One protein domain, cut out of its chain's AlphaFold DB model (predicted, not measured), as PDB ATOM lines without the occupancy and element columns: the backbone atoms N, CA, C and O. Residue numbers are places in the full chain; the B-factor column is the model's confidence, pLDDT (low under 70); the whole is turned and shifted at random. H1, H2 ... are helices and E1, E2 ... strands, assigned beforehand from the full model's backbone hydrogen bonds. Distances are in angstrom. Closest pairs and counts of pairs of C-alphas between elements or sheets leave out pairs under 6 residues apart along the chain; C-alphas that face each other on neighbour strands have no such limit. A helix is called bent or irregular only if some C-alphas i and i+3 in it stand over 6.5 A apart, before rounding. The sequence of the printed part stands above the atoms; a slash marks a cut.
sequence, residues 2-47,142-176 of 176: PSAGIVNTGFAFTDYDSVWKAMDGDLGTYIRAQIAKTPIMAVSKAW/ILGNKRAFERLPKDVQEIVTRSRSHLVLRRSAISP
ATOM      1  N   PRO A   2     168.860 254.894 212.521       76.62
ATOM      2  CA  PRO A   2     168.346 254.783 213.893       76.62
ATOM      3  C   PRO A   2     169.418 254.542 214.966       76.62
ATOM      4  O   PRO A   2     169.385 255.172 216.015       76.62
ATOM      5  N   SER A   3     170.422 253.708 214.678       83.00
ATOM      6  CA  SER A   3     171.502 253.379 215.622       83.00
ATOM      7  C   SER A   3     172.372 254.568 216.033       83.00
ATOM      8  O   SER A   3     172.923 254.542 217.123       83.00
ATOM      9  N   ALA A   4     172.493 255.618 215.210       82.31
ATOM     10  CA  ALA A   4     173.230 256.822 215.606       82.31
ATOM     11  C   ALA A   4     172.481 257.644 216.660       82.31
ATOM     12  O   ALA A   4     173.122 258.368 217.410       82.31
ATOM     13  N   GLY A   5     171.154 257.516 216.734       84.69
ATOM     14  CA  GLY A   5     170.339 258.231 217.712       84.69
ATOM     15  C   GLY A   5     170.419 257.650 219.121       84.69
ATOM     16  O   GLY A   5     169.981 258.309 220.051       84.69
ATOM     17  N   ILE A   6     170.993 256.453 219.311       87.38
ATOM     18  CA  ILE A   6     171.036 255.767 220.617       87.38
ATOM     19  C   ILE A   6     171.681 256.616 221.723       87.38
ATOM     20  O   ILE A   6     171.307 256.501 222.886       87.38
ATOM     21  N   VAL A   7     172.597 257.513 221.349       87.31
ATOM     22  CA  VAL A   7     173.272 258.439 222.267       87.31
ATOM     23  C   VAL A   7     172.332 259.504 222.839       87.31
ATOM     24  O   VAL A   7     172.618 260.049 223.896       87.31
ATOM     25  N   ASN A   8     171.187 259.757 222.191       88.56
ATOM     26  CA  ASN A   8     170.153 260.672 222.676       88.56
ATOM     27  C   ASN A   8     169.140 260.009 223.622       88.56
ATOM     28  O   ASN A   8     168.079 260.573 223.893       88.56
ATOM     29  N   THR A   9     169.433 258.803 224.106       93.19
ATOM     30  CA  THR A   9     168.628 258.174 225.154       93.19
ATOM     31  C   THR A   9     168.745 259.003 226.434       93.19
ATOM     32  O   THR A   9     169.852 259.294 226.888       93.19
ATOM     33  N   GLY A  10     167.601 259.400 226.998       94.88
ATOM     34  CA  GLY A  10     167.546 260.223 228.206       94.88
ATOM     35  C   GLY A  10     168.323 259.600 229.361       94.88
ATOM     36  O   GLY A  10     168.136 258.423 229.660       94.88
ATOM     37  N   PHE A  11     169.186 260.398 229.987       94.94
ATOM     38  CA  PHE A  11     170.000 260.047 231.154       94.94
ATOM     39  C   PHE A  11     170.879 258.796 230.976       94.94
ATOM     40  O   PHE A  11     171.284 258.176 231.955       94.94
ATOM     41  N   ALA A  12     171.198 258.415 229.733       94.56
ATOM     42  CA  ALA A  12     172.039 257.249 229.453       94.56
ATOM     43  C   ALA A  12     173.507 257.433 229.875       94.56
ATOM     44  O   ALA A  12     174.215 256.447 230.069       94.56
ATOM     45  N   PHE A  13     173.954 258.682 230.010       94.75
ATOM     46  CA  PHE A  13     175.289 259.041 230.474       94.75
ATOM     47  C   PHE A  13     175.183 259.994 231.659       94.75
ATOM     48  O   PHE A  13     174.355 260.905 231.645       94.75
ATOM     49  N   THR A  14     176.031 259.784 232.661       90.50
ATOM     50  CA  THR A  14     176.090 260.598 233.885       90.50
ATOM     51  C   THR A  14     177.157 261.683 233.821       90.50
ATOM     52  O   THR A  14     177.066 262.674 234.538       90.50
ATOM     53  N   ASP A  15     178.166 261.496 232.971       91.88
ATOM     54  CA  ASP A  15     179.378 262.311 232.909       91.88
ATOM     55  C   ASP A  15     180.103 262.113 231.568       91.88
ATOM     56  O   ASP A  15     179.770 261.234 230.770       91.88
ATOM     57  N   TYR A  16     181.115 262.938 231.306       92.00
ATOM     58  CA  TYR A  16     181.903 262.847 230.079       92.00
ATOM     59  C   TYR A  16     182.810 261.616 230.016       92.00
ATOM     60  O   TYR A  16     183.059 261.109 228.922       92.00
ATOM     61  N   ASP A  17     183.267 261.086 231.150       93.44
ATOM     62  CA  ASP A  17     184.111 259.888 231.169       93.44
ATOM     63  C   ASP A  17     183.352 258.668 230.629       93.44
ATOM     64  O   ASP A  17     183.861 257.930 229.777       93.44
ATOM     65  N   SER A  18     182.103 258.482 231.058       94.06
ATOM     66  CA  SER A  18     181.208 257.439 230.555       94.06
ATOM     67  C   SER A  18     180.861 257.645 229.076       94.06
ATOM     68  O   SER A  18     180.899 256.675 228.308       94.06
ATOM     69  N   VAL A  19     180.621 258.892 228.646       94.00
ATOM     70  CA  VAL A  19     180.440 259.243 227.225       94.00
ATOM     71  C   VAL A  19     181.653 258.810 226.412       94.00
ATOM     72  O   VAL A  19     181.509 258.074 225.433       94.00
ATOM     73  N   TRP A  20     182.859 259.230 226.795       92.62
ATOM     74  CA  TRP A  20     184.050 258.973 225.992       92.62
ATOM     75  C   TRP A  20     184.446 257.507 226.010       92.62
ATOM     76  O   TRP A  20     184.771 256.969 224.951       92.62
ATOM     77  N   LYS A  21     184.310 256.818 227.145       93.56
ATOM     78  CA  LYS A  21     184.506 255.365 227.210       93.56
ATOM     79  C   LYS A  21     183.592 254.628 226.226       93.56
ATOM     80  O   LYS A  21     184.050 253.715 225.537       93.56
ATOM     81  N   ALA A  22     182.330 255.038 226.102       94.31
ATOM     82  CA  ALA A  22     181.386 254.425 225.170       94.31
ATOM     83  C   ALA A  22     181.651 254.822 223.701       94.31
ATOM     84  O   ALA A  22     181.730 253.963 222.816       94.31
ATOM     85  N   MET A  23     181.803 256.117 223.424       92.88
ATOM     86  CA  MET A  23     181.899 256.667 222.065       92.88
ATOM     87  C   MET A  23     183.257 256.433 221.398       92.88
ATOM     88  O   MET A  23     183.344 256.357 220.164       92.88
ATOM     89  N   ASP A  24     184.313 256.271 222.188       92.44
ATOM     90  CA  ASP A  24     185.614 255.853 221.678       92.44
ATOM     91  C   ASP A  24     185.803 254.335 221.694       92.44
ATOM     92  O   ASP A  24     186.648 253.849 220.939       92.44
ATOM     93  N   GLY A  25     185.000 253.615 222.481       93.19
ATOM     94  CA  GLY A  25     184.969 252.157 222.560       93.19
ATOM     95  C   GLY A  25     183.951 251.500 221.621       93.19
ATOM     96  O   GLY A  25     183.765 251.903 220.462       93.19
ATOM     97  N   ASP A  26     183.306 250.450 222.127       95.19
ATOM     98  CA  ASP A  26     182.485 249.529 221.333       95.19
ATOM     99  C   ASP A  26     181.226 250.182 220.766       95.19
ATOM    100  O   ASP A  26     180.899 249.962 219.598       95.19
ATOM    101  N   LEU A  27     180.548 251.039 221.537       94.06
ATOM    102  CA  LEU A  27     179.333 251.711 221.074       94.06
ATOM    103  C   LEU A  27     179.632 252.623 219.880       94.06
ATOM    104  O   LEU A  27     178.971 252.539 218.842       94.06
ATOM    105  N   GLY A  28     180.656 253.469 219.981       93.56
ATOM    106  CA  GLY A  28     181.036 254.332 218.866       93.56
ATOM    107  C   GLY A  28     181.553 253.554 217.657       93.56
ATOM    108  O   GLY A  28     181.276 253.935 216.516       93.56
ATOM    109  N   THR A  29     182.269 252.448 217.880       93.56
ATOM    110  CA  THR A  29     182.696 251.534 216.807       93.56
ATOM    111  C   THR A  29     181.496 250.910 216.105       93.56
ATOM    112  O   THR A  29     181.423 250.944 214.874       93.56
ATOM    113  N   TYR A  30     180.511 250.441 216.867       94.38
ATOM    114  CA  TYR A  30     179.255 249.919 216.347       94.38
ATOM    115  C   TYR A  30     178.511 250.966 215.510       94.38
ATOM    116  O   TYR A  30     178.131 250.679 214.374       94.38
ATOM    117  N   ILE A  31     178.353 252.198 216.008       94.06
ATOM    118  CA  ILE A  31     177.678 253.279 215.269       94.06
ATOM    119  C   ILE A  31     178.398 253.560 213.944       94.06
ATOM    120  O   ILE A  31     177.748 253.585 212.896       94.06
ATOM    121  N   ARG A  32     179.731 253.703 213.952       91.62
ATOM    122  CA  ARG A  32     180.517 253.908 212.720       91.62
ATOM    123  C   ARG A  32     180.369 252.747 211.737       91.62
ATOM    124  O   ARG A  32     180.259 252.990 210.537       91.62
ATOM    125  N   ALA A  33     180.313 251.510 212.227       92.62
ATOM    126  CA  ALA A  33     180.074 250.338 211.390       92.62
ATOM    127  C   ALA A  33     178.679 250.367 210.746       92.62
ATOM    128  O   ALA A  33     178.545 250.029 209.572       92.62
ATOM    129  N   GLN A  34     177.645 250.825 211.462       94.25
ATOM    130  CA  GLN A  34     176.318 251.018 210.864       94.25
ATOM    131  C   GLN A  34     176.327 252.135 209.809       94.25
ATOM    132  O   GLN A  34     175.734 251.950 208.747       94.25
ATOM    133  N   ILE A  35     177.044 253.247 210.042       92.75
ATOM    134  CA  ILE A  35     177.197 254.326 209.044       92.75
ATOM    135  C   ILE A  35     177.823 253.760 207.765       92.75
ATOM    136  O   ILE A  35     177.304 253.991 206.674       92.75
ATOM    137  N   ALA A  36     178.883 252.958 207.902       90.25
ATOM    138  CA  ALA A  36     179.639 252.391 206.787       90.25
ATOM    139  C   ALA A  36     178.858 251.381 205.920       90.25
ATOM    140  O   ALA A  36     179.303 251.068 204.813       90.25
ATOM    141  N   LYS A  37     177.695 250.891 206.382       92.81
ATOM    142  CA  LYS A  37     176.757 250.087 205.570       92.81
ATOM    143  C   LYS A  37     175.972 250.924 204.558       92.81
ATOM    144  O   LYS A  37     175.279 250.376 203.706       92.81
ATOM    145  N   THR A  38     176.059 252.246 204.653       93.19
ATOM    146  CA  THR A  38     175.437 253.194 203.727       93.19
ATOM    147  C   THR A  38     176.500 253.818 202.806       93.19
ATOM    148  O   THR A  38     177.697 253.631 203.024       93.19
ATOM    149  N   PRO A  39     176.115 254.617 201.795       93.81
ATOM    150  CA  PRO A  39     177.063 255.401 200.989       93.81
ATOM    151  C   PRO A  39     177.787 256.536 201.746       93.81
ATOM    152  O   PRO A  39     178.466 257.355 201.119       93.81
ATOM    153  N   ILE A  40     177.628 256.616 203.068       93.62
ATOM    154  CA  ILE A  40     178.207 257.627 203.952       93.62
ATOM    155  C   ILE A  40     179.359 256.999 204.742       93.62
ATOM    156  O   ILE A  40     179.321 255.827 205.111       93.62
ATOM    157  N   MET A  41     180.386 257.788 205.039       89.12
ATOM    158  CA  MET A  41     181.497 257.394 205.903       89.12
ATOM    159  C   MET A  41     181.665 258.374 207.063       89.12
ATOM    160  O   MET A  41     181.583 259.585 206.872       89.12
ATOM    161  N   ALA A  42     181.941 257.859 208.260       90.00
ATOM    162  CA  ALA A  42     182.299 258.690 209.405       90.00
ATOM    163  C   ALA A  42     183.758 259.131 209.287       90.00
ATOM    164  O   ALA A  42     184.667 258.305 209.355       90.00
ATOM    165  N   VAL A  43     183.984 260.425 209.090       85.56
ATOM    166  CA  VAL A  43     185.299 261.037 208.884       85.56
ATOM    167  C   VAL A  43     186.101 261.068 210.188       85.56
ATOM    168  O   VAL A  43     187.306 260.916 210.166       85.56
ATOM    169  N   SER A  44     185.487 261.126 211.355       84.75
ATOM    170  CA  SER A  44     186.219 261.051 212.626       84.75
ATOM    171  C   SER A  44     185.482 260.171 213.628       84.75
ATOM    172  O   SER A  44     184.409 259.632 213.338       84.75
ATOM    173  N   LYS A  45     186.039 260.041 214.838       88.19
ATOM    174  CA  LYS A  45     185.212 259.702 216.005       88.19
ATOM    175  C   LYS A  45     184.172 260.814 216.241       88.19
ATOM    176  O   LYS A  45     184.276 261.882 215.631       88.19
ATOM    177  N   ALA A  46     183.171 260.552 217.082       89.25
ATOM    178  CA  ALA A  46     182.126 261.528 217.399       89.25
ATOM    179  C   ALA A  46     182.727 262.808 217.997       89.25
ATOM    180  O   ALA A  46     183.761 262.752 218.655       89.25
ATOM    181  N   TRP A  47     182.107 263.951 217.761       88.12
ATOM    182  CA  TRP A  47     182.488 265.232 218.346       88.12
ATOM    183  C   TRP A  47     181.488 265.624 219.418       88.12
ATOM    184  O   TRP A  47     180.331 265.205 219.377       88.12
ATOM    185  N   ILE A 142     181.322 264.090 211.933       87.31
ATOM    186  CA  ILE A 142     181.780 264.574 210.635       87.31
ATOM    187  C   ILE A 142     181.590 263.425 209.652       87.31
ATOM    188  O   ILE A 142     182.162 262.346 209.827       87.31
ATOM    189  N   LEU A 143     180.743 263.631 208.649       90.75
ATOM    190  CA  LEU A 143     180.363 262.615 207.675       90.75
ATOM    191  C   LEU A 143     180.845 263.011 206.280       90.75
ATOM    192  O   LEU A 143     180.896 264.187 205.935       90.75
ATOM    193  N   GLY A 144     181.188 262.013 205.475       90.94
ATOM    194  CA  GLY A 144     181.625 262.181 204.094       90.94
ATOM    195  C   GLY A 144     180.876 261.252 203.148       90.94
ATOM    196  O   GLY A 144     180.293 260.249 203.564       90.94
ATOM    197  N   ASN A 145     180.914 261.571 201.857       94.19
ATOM    198  CA  ASN A 145     180.416 260.687 200.810       94.19
ATOM    199  C   ASN A 145     181.489 259.647 200.461       94.19
ATOM    200  O   ASN A 145     182.577 260.002 200.003       94.19
ATOM    201  N   LYS A 146     181.168 258.363 200.642       92.94
ATOM    202  CA  LYS A 146     182.113 257.260 200.435       92.94
ATOM    203  C   LYS A 146     182.608 257.181 198.988       92.94
ATOM    204  O   LYS A 146     183.805 257.081 198.761       92.94
ATOM    205  N   ARG A 147     181.706 257.320 198.010       93.75
ATOM    206  CA  ARG A 147     182.057 257.256 196.579       93.75
ATOM    207  C   ARG A 147     182.954 258.415 196.158       93.75
ATOM    208  O   ARG A 147     183.843 258.229 195.338       93.75
ATOM    209  N   ALA A 148     182.703 259.612 196.687       94.31
ATOM    210  CA  ALA A 148     183.549 260.767 196.416       94.31
ATOM    211  C   ALA A 148     184.961 260.552 196.978       94.31
ATOM    212  O   ALA A 148     185.931 260.815 196.280       94.31
ATOM    213  N   PHE A 149     185.065 260.010 198.196       92.19
ATOM    214  CA  PHE A 149     186.345 259.681 198.818       92.19
ATOM    215  C   PHE A 149     187.118 258.600 198.047       92.19
ATOM    216  O   PHE A 149     188.299 258.775 197.773       92.19
ATOM    217  N   GLU A 150     186.451 257.520 197.635       92.75
ATOM    218  CA  GLU A 150     187.069 256.408 196.892       92.75
ATOM    219  C   GLU A 150     187.581 256.812 195.499       92.75
ATOM    220  O   GLU A 150     188.469 256.156 194.957       92.75
ATOM    221  N   ARG A 151     187.046 257.895 194.920       95.94
ATOM    222  CA  ARG A 151     187.509 258.467 193.644       95.94
ATOM    223  C   ARG A 151     188.752 259.345 193.782       95.94
ATOM    224  O   ARG A 151     189.326 259.719 192.763       95.94
ATOM    225  N   LEU A 152     189.143 259.713 195.002       95.31
ATOM    226  CA  LEU A 152     190.349 260.507 195.215       95.31
ATOM    227  C   LEU A 152     191.598 259.676 194.877       95.31
ATOM    228  O   LEU A 152     191.594 258.460 195.085       95.31
ATOM    229  N   PRO A 153     192.690 260.308 194.413       97.31
ATOM    230  CA  PRO A 153     193.999 259.664 194.334       97.31
ATOM    231  C   PRO A 153     194.418 259.034 195.674       97.31
ATOM    232  O   PRO A 153     194.045 259.525 196.743       97.31
ATOM    233  N   LYS A 154     195.168 257.923 195.638       95.44
ATOM    234  CA  LYS A 154     195.504 257.143 196.848       95.44
ATOM    235  C   LYS A 154     196.282 257.952 197.890       95.44
ATOM    236  O   LYS A 154     195.970 257.875 199.074       95.44
ATOM    237  N   ASP A 155     197.233 258.762 197.450       95.69
ATOM    238  CA  ASP A 155     197.997 259.691 198.286       95.69
ATOM    239  C   ASP A 155     197.085 260.707 199.000       95.69
ATOM    240  O   ASP A 155     197.243 260.974 200.193       95.69
ATOM    241  N   VAL A 156     196.053 261.206 198.316       93.38
ATOM    242  CA  VAL A 156     195.043 262.091 198.917       93.38
ATOM    243  C   VAL A 156     194.168 261.331 199.921       93.38
ATOM    244  O   VAL A 156     193.885 261.851 201.005       93.38
ATOM    245  N   GLN A 157     193.768 260.092 199.614       90.88
ATOM    246  CA  GLN A 157     193.024 259.246 200.558       90.88
ATOM    247  C   GLN A 157     193.820 259.004 201.849       90.88
ATOM    248  O   GLN A 157     193.251 259.064 202.946       90.88
ATOM    249  N   GLU A 158     195.130 258.778 201.739       89.69
ATOM    250  CA  GLU A 158     196.036 258.609 202.878       89.69
ATOM    251  C   GLU A 158     196.158 259.890 203.710       89.69
ATOM    252  O   GLU A 158     196.020 259.833 204.934       89.69
ATOM    253  N   ILE A 159     196.332 261.054 203.072       88.81
ATOM    254  CA  ILE A 159     196.382 262.353 203.766       88.81
ATOM    255  C   ILE A 159     195.092 262.597 204.548       88.81
ATOM    256  O   ILE A 159     195.138 262.947 205.729       88.81
ATOM    257  N   VAL A 160     193.936 262.391 203.914       85.12
ATOM    258  CA  VAL A 160     192.635 262.566 204.566       85.12
ATOM    259  C   VAL A 160     192.497 261.586 205.731       85.12
ATOM    260  O   VAL A 160     192.131 261.997 206.828       85.12
ATOM    261  N   THR A 161     192.845 260.311 205.546       83.38
ATOM    262  CA  THR A 161     192.785 259.284 206.606       83.38
ATOM    263  C   THR A 161     193.701 259.602 207.786       83.38
ATOM    264  O   THR A 161     193.278 259.476 208.934       83.38
ATOM    265  N   ARG A 162     194.914 260.096 207.537       82.44
ATOM    266  CA  ARG A 162     195.843 260.528 208.588       82.44
ATOM    267  C   ARG A 162     195.317 261.741 209.358       82.44
ATOM    268  O   ARG A 162     195.291 261.724 210.587       82.44
ATOM    269  N   SER A 163     194.843 262.769 208.655       79.88
ATOM    270  CA  SER A 163     194.311 263.996 209.269       79.88
ATOM    271  C   SER A 163     193.084 263.730 210.148       79.88
ATOM    272  O   SER A 163     192.906 264.366 211.187       79.88
ATOM    273  N   ARG A 164     192.270 262.735 209.781       74.81
ATOM    274  CA  ARG A 164     191.116 262.273 210.565       74.81
ATOM    275  C   ARG A 164     191.509 261.781 211.955       74.81
ATOM    276  O   ARG A 164     190.833 262.117 212.924       74.81
ATOM    277  N   SER A 165     192.617 261.051 212.064       65.12
ATOM    278  CA  SER A 165     193.155 260.587 213.348       65.12
ATOM    279  C   SER A 165     193.670 261.740 214.217       65.12
ATOM    280  O   SER A 165     193.523 261.698 215.437       65.12
ATOM    281  N   HIS A 166     194.214 262.804 213.618       65.88
ATOM    282  CA  HIS A 166     194.697 263.976 214.360       65.88
ATOM    283  C   HIS A 166     193.575 264.864 214.912       65.88
ATOM    284  O   HIS A 166     193.709 265.393 216.015       65.88
ATOM    285  N   LEU A 167     192.452 264.997 214.198       63.44
ATOM    286  CA  LEU A 167     191.281 265.752 214.671       63.44
ATOM    287  C   LEU A 167     190.695 265.178 215.972       63.44
ATOM    288  O   LEU A 167     190.162 265.922 216.787       63.44
ATOM    289  N   VAL A 168     190.852 263.871 216.202       59.88
ATOM    290  CA  VAL A 168     190.410 263.202 217.435       59.88
ATOM    291  C   VAL A 168     191.239 263.637 218.649       59.88
ATOM    292  O   VAL A 168     190.679 263.816 219.724       59.88
ATOM    293  N   LEU A 169     192.547 263.868 218.487       54.50
ATOM    294  CA  LEU A 169     193.443 264.236 219.595       54.50
ATOM    295  C   LEU A 169     193.167 265.639 220.146       54.50
ATOM    296  O   LEU A 169     193.372 265.883 221.330       54.50
ATOM    297  N   ARG A 170     192.673 266.559 219.309       57.34
ATOM    298  CA  ARG A 170     192.300 267.909 219.759       57.34
ATOM    299  C   ARG A 170     190.976 267.936 220.527       57.34
ATOM    300  O   ARG A 170     190.764 268.863 221.294       57.34
ATOM    301  N   ARG A 171     190.112 266.925 220.361       61.47
ATOM    302  CA  ARG A 171     188.798 266.837 221.021       61.47
ATOM    303  C   ARG A 171     188.930 266.656 222.537       61.47
ATOM    304  O   ARG A 171     188.261 267.353 223.287       61.47
ATOM    305  N   SER A 172     189.826 265.774 222.985       50.97
ATOM    306  CA  SER A 172     190.028 265.475 224.414       50.97
ATOM    307  C   SER A 172     190.578 266.647 225.236       50.97
ATOM    308  O   SER A 172     190.581 266.573 226.453       50.97
ATOM    309  N   ALA A 173     191.058 267.710 224.586       49.25
ATOM    310  CA  ALA A 173     191.606 268.890 225.253       49.25
ATOM    311  C   ALA A 173     190.568 270.007 225.489       49.25
ATOM    312  O   ALA A 173     190.915 271.021 226.086       49.25
ATOM    313  N   ILE A 174     189.342 269.869 224.965       53.41
ATOM    314  CA  ILE A 174     188.340 270.954 224.910       53.41
ATOM    315  C   ILE A 174     187.057 270.597 225.678       53.41
ATOM    316  O   ILE A 174     186.312 271.496 226.061       53.41
ATOM    317  N   SER A 175     186.794 269.310 225.932       52.28
ATOM    318  CA  SER A 175     185.696 268.908 226.816       52.28
ATOM    319  C   SER A 175     186.115 269.141 228.279       52.28
ATOM    320  O   SER A 175     187.179 268.648 228.656       52.28
ATOM    321  N   PRO A 176     185.344 269.932 229.048       50.53
ATOM    322  CA  PRO A 176     185.665 270.303 230.427       50.53
ATOM    323  C   PRO A 176     185.589 269.130 231.408       50.53
ATOM    324  O   PRO A 176     184.860 268.152 231.119       50.53
TER     325      PRO A 176
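This is residues 2 to 47 and 142 to 176 of the 176 residues of the protein "Tripartite ATP-independent transporter solute receptor, DctP family" of Bradyrhizobium arachidis (UniProt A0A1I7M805). The domain is a thin, open frame: the long helix H5 makes one long side, the helices H1, H2 and H3 make the opposite side, and the small two-stranded ribbon of E1 and E2 with the short helix H4 lies toward the end where H5 begins. Residues 43 to 47, after E1, run into the space between H3 and H5, and few contacts cross that space. The printed part has 81 residues with five named helices and two named strands, in the order H1, H2, H3, E1, E2, H4, H5; the sheet has the order E1, E2 and is antiparallel, and the class is mostly helix. The whole is only just loose, close to compact, with a radius of gyration of the C-alphas of 14.2 A, and it is only just flat, with spans of 43, 29 and 16 A.

H1, residues 2 to 8, is followed through a short link by H2, residues 16 to 24, and the two are apart. H2 leads through a tight link to H3, residues 26 to 36. H1 and H3 only just touch, with 3 pairs of C-alphas within 8 A, the closest being those of Ala 4 and Ile 31 at 5.7 A. They run opposite ways at a steep tilt of 38 degrees, though the line of H1 is a rough one. H2 and H3 are close but not clearly touching; their closest C-alphas, those of Ala 22 and Gly 28, are 6.3 A apart, and the two run the same way at a steep tilt of 45 degrees. After a tight link comes E1, residues 40 to 42, and the closest C-alphas of H3 and E1 are those of Arg 32 and Ala 42, 6.1 A apart. Beyond the cut, E2, residues 143 to 145, is the antiparallel neighbour of E1, at 143 degrees between their directions. N 41 and O 144 are 2.9 A apart and N 144 and O 41 are 2.8 A apart, both within hydrogen-bond range. H4, residues 146 to 150, follows E2 with no residue between them, and its closest C-alpha to E1 is that of Lys 146, 5.3 A from that of Ile 40. H5, residues 154 to 171, is close to H4 but not clearly touching it; the closest C-alphas, those of Phe 149 and Gln 157, are 6.9 A apart. H5 is apart from H1, H2, H3, E1 and E2. In H2, H3 and H4 every O i to N i+4 pair is within hydrogen-bond range; H5 has 9 of 14, and H1 has 0 of 3 but 3 of 4 O i to N i+3 pairs within range.

H1 begins at C-alpha 2, (168.346, 254.783, 213.893), and is 10.7 A long; it is only just irregular, with C-alphas 4 and 7 standing 6.9 A apart. H2 is 11.5 A long and H3 15.1 A, ending at C-alpha 36, (179.639, 252.391, 206.787). E1, E2 and H4 are short, at 6.9, 7.1 and 6.2 A. H5 is 26.9 A long and ends at C-alpha 171, (188.798, 266.837, 221.021).

The two C-alphas farthest apart are those of Phe 11 and Pro 153, at 44.0 A. Residues 48 to 141 are not printed, and C-alphas 47 and 142 are 7.8 A apart across this cut, which lies in the link from E1 to E2. Of the links that are printed whole, no link is long. The mean pLDDT of the printed part is 85.8, and residues 165 to 176, of which 165 to 171 belong to H5, are under 70. Residue 176 is the chain's last.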